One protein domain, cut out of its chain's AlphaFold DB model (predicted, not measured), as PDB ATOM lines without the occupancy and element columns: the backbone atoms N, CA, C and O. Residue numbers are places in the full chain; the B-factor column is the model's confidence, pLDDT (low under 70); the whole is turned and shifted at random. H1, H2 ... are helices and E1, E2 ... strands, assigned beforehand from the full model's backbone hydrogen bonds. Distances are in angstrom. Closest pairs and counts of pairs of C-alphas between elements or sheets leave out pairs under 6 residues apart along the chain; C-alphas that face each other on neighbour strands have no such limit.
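AT A GLANCE: This is residues 244 to 268, 353 to 377 and 391 to 420 of the 534 residues of an uncharacterized protein of Melanopsichium pennsylvanicum 4 (UniProt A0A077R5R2). Two helices, H1 and the longer H2, lie side by side and run opposite ways; a ribbon of two strands, E1 and E2, packs on H2 through E2, and the short helix H3 packs on H1 on its side away from H2. Residues 371 to 377 of H2 stick out from this body. The printed part has 80 residues with three named helices and two named strands, in the order E1, H1, H2, E2, H3; the sheet, E1 - E2, is antiparallel and the class is mostly helix. The whole is compact, with a radius of gyration of the C-alphas of 12.5 A and spans of 39 by 27 by 26 A.

HOW THE PARTS SIT: E1, residues 245 to 249, and E2, residues 392 to 396, are antiparallel neighbours at 151 degrees; N 247 and O 394, 2.9 A apart, are within hydrogen-bond range. H1, residues 252 to 265, touches H2, residues 353 to 377, at a shallow tilt of 20 degrees, opposite ways; H2 does so with residues 356 to 363 alone, and the closest C-alphas are those of Leu 259 and Val 360, 6.1 A. The closest C-alphas of H2 and E2 are those of Asp 359 and Val 396, 5.3 A. H3, residues 411 to 417, touches H1 about perpendicular, at 77 degrees, with C-alphas Leu 261 and Ala 417 closest at 4.6 A. H2 and H3 are apart. In H1, H2 and H3 every O i to N i+4 pair is within hydrogen-bond range.

IN THESE COORDINATES: E1 begins at C-alpha 245 (52.447, 19.128, 209.246) and is 12.7 A long. H1 measures 20.0 A and H2 36.4 A, ending at C-alpha 377 (51.695, 26.149, 179.459). E2 measures 11.9 A. H3 measures 9.9 A and ends at C-alpha 417 (63.708, 4.100, 202.186).

THE WHOLE: The C-alphas farthest apart, of Gln 268 and Asn 377, are 39.5 A apart. Residues 269 to 352 and 378 to 390 are not printed, with C-alpha gaps of 11.1 A and 16.4 A. E1 to H1 is a tight link; E2 to H3 is a long link of 14 residues, in which residues 402 to 403 pair antiparallel with 408 to 409. Mean pLDDT of the printed part is 88.3; residues 418 to 420 are under 70.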
ATOM      1  N   LEU A 244      48.049  18.445 210.995       86.38
ATOM      2  CA  LEU A 244      48.776  18.219 209.750       86.38
ATOM      3  C   LEU A 244      50.049  19.065 209.757       86.38
ATOM      4  O   LEU A 244      50.017  20.255 210.068       86.38
ATOM      5  N   HIS A 245      51.160  18.461 209.362       88.00
ATOM      6  CA  HIS A 245      52.447  19.128 209.246       88.00
ATOM      7  C   HIS A 245      52.628  19.601 207.809       88.00
ATOM      8  O   HIS A 245      52.672  18.785 206.891       88.00
ATOM      9  N   THR A 246      52.740  20.906 207.582       91.00
ATOM     10  CA  THR A 246      53.034  21.423 206.240       91.00
ATOM     11  C   THR A 246      54.495  21.162 205.889       91.00
ATOM     12  O   THR A 246      55.396  21.615 206.603       91.00
ATOM     13  N   ILE A 247      54.716  20.451 204.785       91.00
ATOM     14  CA  ILE A 247      56.027  20.253 204.168       91.00
ATOM     15  C   ILE A 247      56.069  20.896 202.791       91.00
ATOM     16  O   ILE A 247      55.043  21.052 202.126       91.00
ATOM     17  N   THR A 248      57.285  21.210 202.373       89.81
ATOM     18  CA  THR A 248      57.572  21.873 201.112       89.81
ATOM     19  C   THR A 248      58.519  20.998 200.302       89.81
ATOM     20  O   THR A 248      59.617  20.687 200.765       89.81
ATOM     21  N   LEU A 249      58.080  20.562 199.121       88.38
ATOM     22  CA  LEU A 249      58.788  19.638 198.236       88.38
ATOM     23  C   LEU A 249      59.011  20.304 196.870       88.38
ATOM     24  O   LEU A 249      58.221  20.141 195.941       88.38
ATOM     25  N   SER A 250      60.085  21.079 196.747       84.19
ATOM     26  CA  SER A 250      60.390  21.837 195.526       84.19
ATOM     27  C   SER A 250      60.949  20.959 194.400       84.19
ATOM     28  O   SER A 250      60.560  21.105 193.245       84.19
ATOM     29  N   THR A 251      61.829  20.005 194.716       88.75
ATOM     30  CA  THR A 251      62.505  19.176 193.705       88.75
ATOM     31  C   THR A 251      61.802  17.839 193.473       88.75
ATOM     32  O   THR A 251      61.232  17.238 194.385       88.75
ATOM     33  N   GLU A 252      61.887  17.311 192.247       89.38
ATOM     34  CA  GLU A 252      61.406  15.955 191.943       89.38
ATOM     35  C   GLU A 252      62.143  14.887 192.762       89.38
ATOM     36  O   GLU A 252      61.542  13.901 193.194       89.38
ATOM     37  N   ALA A 253      63.430  15.110 193.043       90.19
ATOM     38  CA  ALA A 253      64.220  14.255 193.920       90.19
ATOM     39  C   ALA A 253      63.645  14.219 195.346       90.19
ATOM     40  O   ALA A 253      63.455  13.131 195.890       90.19
ATOM     41  N   ALA A 254      63.280  15.372 195.923       91.12
ATOM     42  CA  ALA A 254      62.645  15.440 197.240       91.12
ATOM     43  C   ALA A 254      61.282  14.733 197.251       91.12
ATOM     44  O   ALA A 254      61.001  13.942 198.151       91.12
ATOM     45  N   ARG A 255      60.452  14.934 196.216       93.00
ATOM     46  CA  ARG A 255      59.162  14.228 196.094       93.00
ATOM     47  C   ARG A 255      59.347  12.716 195.995       93.00
ATOM     48  O   ARG A 255      58.661  11.971 196.688       93.00
ATOM     49  N   THR A 256      60.316  12.262 195.200       94.06
ATOM     50  CA  THR A 256      60.666  10.839 195.073       94.06
ATOM     51  C   THR A 256      61.100  10.258 196.415       94.06
ATOM     52  O   THR A 256      60.536   9.264 196.865       94.06
ATOM     53  N   ALA A 257      62.032  10.924 197.098       93.12
ATOM     54  CA  ALA A 257      62.543  10.484 198.389       93.12
ATOM     55  C   ALA A 257      61.444  10.439 199.465       93.12
ATOM     56  O   ALA A 257      61.419   9.529 200.294       93.12
ATOM     57  N   PHE A 258      60.504  11.390 199.437       94.94
ATOM     58  CA  PHE A 258      59.352  11.396 200.334       94.94
ATOM     59  C   PHE A 258      58.425  10.205 200.070       94.94
ATOM     60  O   PHE A 258      58.036   9.502 201.002       94.94
ATOM     61  N   LEU A 259      58.079   9.949 198.806       95.44
ATOM     62  CA  LEU A 259      57.214   8.830 198.428       95.44
ATOM     63  C   LEU A 259      57.852   7.481 198.792       95.44
ATOM     64  O   LEU A 259      57.192   6.630 199.390       95.44
ATOM     65  N   GLU A 260      59.144   7.305 198.514       94.81
ATOM     66  CA  GLU A 260      59.900   6.108 198.892       94.81
ATOM     67  C   GLU A 260      59.965   5.907 200.407       94.81
ATOM     68  O   GLU A 260      59.797   4.780 200.882       94.81
ATOM     69  N   LEU A 261      60.144   6.985 201.179       95.00
ATOM     70  CA  LEU A 261      60.067   6.944 202.638       95.00
ATOM     71  C   LEU A 261      58.695   6.442 203.104       95.00
ATOM     72  O   LEU A 261      58.625   5.523 203.925       95.00
ATOM     73  N   ARG A 262      57.600   6.990 202.559       96.12
ATOM     74  CA  ARG A 262      56.239   6.564 202.928       96.12
ATOM     75  C   ARG A 262      55.978   5.114 202.561       96.12
ATOM     76  O   ARG A 262      55.479   4.366 203.400       96.12
ATOM     77  N   PHE A 263      56.378   4.677 201.369       95.88
ATOM     78  CA  PHE A 263      56.304   3.262 200.999       95.88
ATOM     79  C   PHE A 263      57.161   2.379 201.917       95.88
ATOM     80  O   PHE A 263      56.738   1.283 202.276       95.88
ATOM     81  N   GLY A 264      58.316   2.871 202.373       94.25
ATOM     82  CA  GLY A 264      59.174   2.190 203.339       94.25
ATOM     83  C   GLY A 264      58.558   2.005 204.728       94.25
ATOM     84  O   GLY A 264      58.841   0.986 205.366       94.25
ATOM     85  N   GLN A 265      57.708   2.941 205.169       94.56
ATOM     86  CA  GLN A 265      56.963   2.905 206.440       94.56
ATOM     87  C   GLN A 265      55.674   2.065 206.374       94.56
ATOM     88  O   GLN A 265      55.117   1.666 207.411       94.56
ATOM     89  N   LEU A 266      55.177   1.792 205.165       94.56
ATOM     90  CA  LEU A 266      54.074   0.865 204.952       94.56
ATOM     91  C   LEU A 266      54.536  -0.580 205.166       94.56
ATOM     92  O   LEU A 266      55.653  -0.983 204.843       94.56
ATOM     93  N   GLN A 267      53.640  -1.395 205.719       93.25
ATOM     94  CA  GLN A 267      53.911  -2.817 205.892       93.25
ATOM     95  C   GLN A 267      53.954  -3.521 204.528       93.25
ATOM     96  O   GLN A 267      53.190  -3.188 203.621       93.25
ATOM     97  N   GLN A 268      54.789  -4.559 204.400       92.94
ATOM     98  CA  GLN A 268      54.919  -5.338 203.163       92.94
ATOM     99  C   GLN A 268      53.567  -5.857 202.645       92.94
ATOM    100  O   GLN A 268      53.308  -5.778 201.446       92.94
ATOM    101  N   LYS A 353      48.370   3.146 208.702       93.00
ATOM    102  CA  LYS A 353      48.889   2.938 207.345       93.00
ATOM    103  C   LYS A 353      48.030   3.640 206.300       93.00
ATOM    104  O   LYS A 353      48.549   4.062 205.269       93.00
ATOM    105  N   VAL A 354      46.738   3.811 206.577       93.25
ATOM    106  CA  VAL A 354      45.846   4.617 205.736       93.25
ATOM    107  C   VAL A 354      46.271   6.087 205.753       93.25
ATOM    108  O   VAL A 354      46.305   6.697 204.688       93.25
ATOM    109  N   SER A 355      46.670   6.651 206.900       93.50
ATOM    110  CA  SER A 355      47.166   8.037 206.955       93.50
ATOM    111  C   SER A 355      48.426   8.244 206.105       93.50
ATOM    112  O   SER A 355      48.490   9.203 205.339       93.50
ATOM    113  N   LEU A 356      49.371   7.296 206.128       95.06
ATOM    114  CA  LEU A 356      50.559   7.325 205.263       95.06
ATOM    115  C   LEU A 356      50.203   7.252 203.768       95.06
ATOM    116  O   LEU A 356      50.809   7.944 202.953       95.06
ATOM    117  N   LEU A 357      49.203   6.447 203.393       95.50
ATOM    118  CA  LEU A 357      48.700   6.403 202.014       95.50
ATOM    119  C   LEU A 357      48.033   7.723 201.608       95.50
ATOM    120  O   LEU A 357      48.193   8.165 200.473       95.50
ATOM    121  N   MET A 358      47.322   8.382 202.523       94.12
ATOM    122  CA  MET A 358      46.763   9.709 202.258       94.12
ATOM    123  C   MET A 358      47.859  10.750 202.021       94.12
ATOM    124  O   MET A 358      47.697  11.583 201.130       94.12
ATOM    125  N   ASP A 359      48.977  10.681 202.745       94.88
ATOM    126  CA  ASP A 359      50.141  11.543 202.499       94.88
ATOM    127  C   ASP A 359      50.724  11.308 201.098       94.88
ATOM    128  O   ASP A 359      50.980  12.266 200.366       94.88
ATOM    129  N   VAL A 360      50.843  10.040 200.681       96.19
ATOM    130  CA  VAL A 360      51.254   9.657 199.317       96.19
ATOM    131  C   VAL A 360      50.320  10.265 198.267       96.19
ATOM    132  O   VAL A 360      50.791  10.896 197.322       96.19
ATOM    133  N   TYR A 361      49.000  10.140 198.434       95.38
ATOM    134  CA  TYR A 361      48.034  10.687 197.473       95.38
ATOM    135  C   TYR A 361      48.030  12.214 197.416       95.38
ATOM    136  O   TYR A 361      47.783  12.776 196.352       95.38
ATOM    137  N   ARG A 362      48.289  12.899 198.535       94.06
ATOM    138  CA  ARG A 362      48.390  14.365 198.561       94.06
ATOM    139  C   ARG A 362      49.567  14.850 197.719       94.06
ATOM    140  O   ARG A 362      49.359  15.705 196.866       94.06
ATOM    141  N   VAL A 363      50.749  14.261 197.907       94.25
ATOM    142  CA  VAL A 363      51.941  14.583 197.099       94.25
ATOM    143  C   VAL A 363      51.712  14.236 195.630       94.25
ATOM    144  O   VAL A 363      51.964  15.063 194.759       94.25
ATOM    145  N   ALA A 364      51.176  13.047 195.349       94.50
ATOM    146  CA  ALA A 364      50.951  12.587 193.982       94.50
ATOM    147  C   ALA A 364      49.954  13.458 193.205       94.50
ATOM    148  O   ALA A 364      50.124  13.665 192.008       94.50
ATOM    149  N   ARG A 365      48.916  13.986 193.868       93.62
ATOM    150  CA  ARG A 365      47.974  14.916 193.229       93.62
ATOM    151  C   ARG A 365      48.624  16.243 192.864       93.62
ATOM    152  O   ARG A 365      48.312  16.771 191.802       93.62
ATOM    153  N   GLU A 366      49.510  16.767 193.707       91.94
ATOM    154  CA  GLU A 366      50.224  17.995 193.349       91.94
ATOM    155  C   GLU A 366      51.232  17.733 192.218       91.94
ATOM    156  O   GLU A 366      51.350  18.558 191.319       91.94
ATOM    157  N   GLU A 367      51.875  16.554 192.174       91.00
ATOM    158  CA  GLU A 367      52.673  16.131 191.006       91.00
ATOM    159  C   GLU A 367      51.825  16.034 189.722       91.00
ATOM    160  O   GLU A 367      52.258  16.507 188.671       91.00
ATOM    161  N   GLU A 368      50.619  15.456 189.789       91.69
ATOM    162  CA  GLU A 368      49.686  15.382 188.650       91.69
ATOM    163  C   GLU A 368      49.297  16.787 188.167       91.69
ATOM    164  O   GLU A 368      49.368  17.060 186.973       91.69
ATOM    165  N   LYS A 369      49.002  17.709 189.090       90.25
ATOM    166  CA  LYS A 369      48.640  19.098 188.780       90.25
ATOM    167  C   LYS A 369      49.788  19.892 188.150       90.25
ATOM    168  O   LYS A 369      49.547  20.643 187.212       90.25
ATOM    169  N   ILE A 370      51.023  19.728 188.633       88.12
ATOM    170  CA  ILE A 370      52.207  20.351 188.012       88.12
ATOM    171  C   ILE A 370      52.362  19.865 186.572       88.12
ATOM    172  O   ILE A 370      52.633  20.658 185.673       88.12
ATOM    173  N   ARG A 371      52.160  18.567 186.340       88.44
ATOM    174  CA  ARG A 371      52.235  17.984 185.001       88.44
ATOM    175  C   ARG A 371      51.129  18.500 184.080       88.44
ATOM    176  O   ARG A 371      51.428  18.830 182.939       88.44
ATOM    177  N   ASP A 372      49.892  18.598 184.563       86.94
ATOM    178  CA  ASP A 372      48.773  19.125 183.771       86.94
ATOM    179  C   ASP A 372      49.011  20.595 183.385       86.94
ATOM    180  O   ASP A 372      48.843  20.963 182.223       86.94
ATOM    181  N   LYS A 373      49.519  21.410 184.323       86.12
ATOM    182  CA  LYS A 373      49.940  22.795 184.057       86.12
ATOM    183  C   LYS A 373      51.074  22.884 183.040       86.12
ATOM    184  O   LYS A 373      51.038  23.744 182.171       86.12
ATOM    185  N   ALA A 374      52.070  22.000 183.113       81.94
ATOM    186  CA  ALA A 374      53.168  21.980 182.146       81.94
ATOM    187  C   ALA A 374      52.673  21.692 180.716       81.94
ATOM    188  O   ALA A 374      53.183  22.266 179.754       81.94
ATOM    189  N   VAL A 375      51.653  20.840 180.566       81.38
ATOM    190  CA  VAL A 375      51.013  20.570 179.269       81.38
ATOM    191  C   VAL A 375      50.197  21.775 178.787       81.38
ATOM    192  O   VAL A 375      50.224  22.087 177.598       81.38
ATOM    193  N   GLU A 376      49.500  22.474 179.687       77.94
ATOM    194  CA  GLU A 376      48.725  23.680 179.361       77.94
ATOM    195  C   GLU A 376      49.626  24.869 178.970       77.94
ATOM    196  O   GLU A 376      49.366  25.548 177.971       77.94
ATOM    197  N   ASN A 377      50.727  25.075 179.697       71.62
ATOM    198  CA  ASN A 377      51.695  26.149 179.459       71.62
ATOM    199  C   ASN A 377      52.562  25.911 178.217       71.62
ATOM    200  O   ASN A 377      52.985  26.873 177.587       71.62
ATOM    201  N   GLU A 391      56.641  24.848 193.593       71.19
ATOM    202  CA  GLU A 391      56.848  24.432 194.970       71.19
ATOM    203  C   GLU A 391      55.624  23.674 195.523       71.19
ATOM    204  O   GLU A 391      54.592  24.262 195.850       71.19
ATOM    205  N   VAL A 392      55.735  22.347 195.679       82.75
ATOM    206  CA  VAL A 392      54.661  21.517 196.255       82.75
ATOM    207  C   VAL A 392      54.592  21.726 197.767       82.75
ATOM    208  O   VAL A 392      55.418  21.199 198.514       82.75
ATOM    209  N   LYS A 393      53.579  22.458 198.236       88.00
ATOM    210  CA  LYS A 393      53.256  22.603 199.664       88.00
ATOM    211  C   LYS A 393      52.092  21.691 200.031       88.00
ATOM    212  O   LYS A 393      50.971  21.902 199.579       88.00
ATOM    213  N   VAL A 394      52.336  20.686 200.872       89.81
ATOM    214  CA  VAL A 394      51.304  19.720 201.289       89.81
ATOM    215  C   VAL A 394      51.307  19.495 202.797       89.81
ATOM    216  O   VAL A 394      52.354  19.424 203.434       89.81
ATOM    217  N   GLY A 395      50.113  19.361 203.380       89.88
ATOM    218  CA  GLY A 395      49.947  18.946 204.773       89.88
ATOM    219  C   GLY A 395      50.009  17.424 204.898       89.88
ATOM    220  O   GLY A 395      49.191  16.740 204.276       89.88
ATOM    221  N   VAL A 396      50.928  16.908 205.713       91.88
ATOM    222  CA  VAL A 396      51.154  15.470 205.934       91.88
ATOM    223  C   VAL A 396      50.860  15.061 207.373       91.88
ATOM    224  O   VAL A 396      50.965  15.859 208.303       91.88
ATOM    225  N   SER A 397      50.472  13.805 207.567       90.31
ATOM    226  CA  SER A 397      50.056  13.277 208.867       90.31
ATOM    227  C   SER A 397      51.200  13.166 209.881       90.31
ATOM    228  O   SER A 397      50.968  13.267 211.082       90.31
ATOM    229  N   THR A 398      52.442  12.998 209.421       91.38
ATOM    230  CA  THR A 398      53.622  12.853 210.286       91.38
ATOM    231  C   THR A 398      54.895  13.339 209.593       91.38
ATOM    232  O   THR A 398      55.013  13.246 208.372       91.38
ATOM    233  N   LEU A 399      55.875  13.821 210.359       91.25
ATOM    234  CA  LEU A 399      57.234  14.128 209.881       91.25
ATOM    235  C   LEU A 399      58.230  12.992 210.142       91.25
ATOM    236  O   LEU A 399      59.421  13.162 209.902       91.25
ATOM    237  N   ASP A 400      57.771  11.836 210.623       89.81
ATOM    238  CA  ASP A 400      58.665  10.721 210.931       89.81
ATOM    239  C   ASP A 400      59.514  10.320 209.712       89.81
ATOM    240  O   ASP A 400      58.981  10.065 208.625       89.81
ATOM    241  N   GLY A 401      60.835  10.294 209.907       88.12
ATOM    242  CA  GLY A 401      61.833  10.045 208.866       88.12
ATOM    243  C   GLY A 401      62.118  11.215 207.910       88.12
ATOM    244  O   GLY A 401      62.936  11.051 207.006       88.12
ATOM    245  N   TRP A 402      61.495  12.386 208.083       92.56
ATOM    246  CA  TRP A 402      61.625  13.536 207.180       92.56
ATOM    247  C   TRP A 402      62.155  14.790 207.888       92.56
ATOM    248  O   TRP A 402      61.645  15.193 208.931       92.56
ATOM    249  N   CYS A 403      63.162  15.445 207.305       89.06
ATOM    250  CA  CYS A 403      63.676  16.727 207.778       89.06
ATOM    251  C   CYS A 403      62.964  17.876 207.053       89.06
ATOM    252  O   CYS A 403      63.073  18.019 205.835       89.06
ATOM    253  N   LYS A 404      62.240  18.716 207.806       82.94
ATOM    254  CA  LYS A 404      61.497  19.858 207.245       82.94
ATOM    255  C   LYS A 404      62.421  20.932 206.662       82.94
ATOM    256  O   LYS A 404      62.111  21.468 205.608       82.94
ATOM    257  N   GLU A 405      63.532  21.224 207.337       80.69
ATOM    258  CA  GLU A 405      64.475  22.286 206.951       80.69
ATOM    259  C   GLU A 405      65.288  21.911 205.709       80.69
ATOM    260  O   GLU A 405      65.484  22.740 204.830       80.69
ATOM    261  N   GLY A 406      65.708  20.646 205.610       76.00
ATOM    262  CA  GLY A 406      66.495  20.156 204.479       76.00
ATOM    263  C   GLY A 406      65.674  19.718 203.263       76.00
ATOM    264  O   GLY A 406      66.258  19.480 202.218       76.00
ATOM    265  N   SER A 407      64.345  19.573 203.380       84.69
ATOM    266  CA  SER A 407      63.497  18.899 202.374       84.69
ATOM    267  C   SER A 407      64.059  17.530 201.949       84.69
ATOM    268  O   SER A 407      64.030  17.124 200.787       84.69
ATOM    269  N   GLU A 408      64.594  16.802 202.928       86.94
ATOM    270  CA  GLU A 408      65.289  15.540 202.720       86.94
ATOM    271  C   GLU A 408      64.907  14.517 203.794       86.94
ATOM    272  O   GLU A 408      64.585  14.886 204.929       86.94
ATOM    273  N   PRO A 409      64.990  13.207 203.499       88.44
ATOM    274  CA  PRO A 409      64.842  12.195 204.530       88.44
ATOM    275  C   PRO A 409      65.994  12.280 205.543       88.44
ATOM    276  O   PRO A 409      67.164  12.434 205.172       88.44
ATOM    277  N   THR A 410      65.675  12.108 206.827       91.06
ATOM    278  CA  THR A 410      66.684  11.989 207.895       91.06
ATOM    279  C   THR A 410      67.536  10.734 207.689       91.06
ATOM    280  O   THR A 410      67.161   9.855 206.919       91.06
ATOM    281  N   MET A 411      68.665  10.575 208.388       86.31
ATOM    282  CA  MET A 411      69.474   9.344 208.281       86.31
ATOM    283  C   MET A 411      68.644   8.069 208.525       86.31
ATOM    284  O   MET A 411      68.741   7.116 207.750       86.31
ATOM    285  N   ALA A 412      67.770   8.084 209.536       86.75
ATOM    286  CA  ALA A 412      66.825   7.000 209.802       86.75
ATOM    287  C   ALA A 412      65.798   6.842 208.666       86.75
ATOM    288  O   ALA A 412      65.557   5.731 208.194       86.75
ATOM    289  N   GLY A 413      65.247   7.948 208.152       87.44
ATOM    290  CA  GLY A 413      64.353   7.932 206.992       87.44
ATOM    291  C   GLY A 413      65.004   7.347 205.738       87.44
ATOM    292  O   GLY A 413      64.397   6.543 205.031       87.44
ATOM    293  N   ARG A 414      66.281   7.668 205.499       86.62
ATOM    294  CA  ARG A 414      67.073   7.096 204.408       86.62
ATOM    295  C   ARG A 414      67.254   5.601 204.591       86.62
ATOM    296  O   ARG A 414      67.159   4.902 203.601       86.62
ATOM    297  N   GLN A 415      67.468   5.086 205.801       86.50
ATOM    298  CA  GLN A 415      67.538   3.636 206.037       86.50
ATOM    299  C   GLN A 415      66.190   2.942 205.790       86.50
ATOM    300  O   GLN A 415      66.148   1.856 205.211       86.50
ATOM    301  N   ILE A 416      65.081   3.585 206.165       86.81
ATOM    302  CA  ILE A 416      63.730   3.075 205.903       86.81
ATOM    303  C   ILE A 416      63.474   2.985 204.388       86.81
ATOM    304  O   ILE A 416      63.038   1.933 203.901       86.81
ATOM    305  N   ALA A 417      63.810   4.045 203.645       79.62
ATOM    306  CA  ALA A 417      63.708   4.100 202.186       79.62
ATOM    307  C   ALA A 417      64.693   3.131 201.493       79.62
ATOM    308  O   ALA A 417      64.289   2.358 200.626       79.62
ATOM    309  N   ARG A 418      65.958   3.093 201.946       65.25
ATOM    310  CA  ARG A 418      67.083   2.268 201.451       65.25
ATOM    311  C   ARG A 418      67.108   0.833 201.965       65.25
ATOM    312  O   ARG A 418      68.120   0.154 201.829       65.25
ATOM    313  N   SER A 419      65.997   0.274 202.430       57.50
ATOM    314  CA  SER A 419      65.850  -1.197 202.450       57.50
ATOM    315  C   SER A 419      65.694  -1.755 201.013       57.50
ATOM    316  O   SER A 419      64.885  -2.638 200.732       57.50
ATOM    317  N   ALA A 420      66.479  -1.169 200.109       48.44
ATOM    318  CA  ALA A 420      66.398  -1.052 198.680       48.44
ATOM    319  C   ALA A 420      67.831  -1.002 198.118       48.44
ATOM    320  O   ALA A 420      68.605  -0.121 198.485       48.44
TER     321      ALA A 420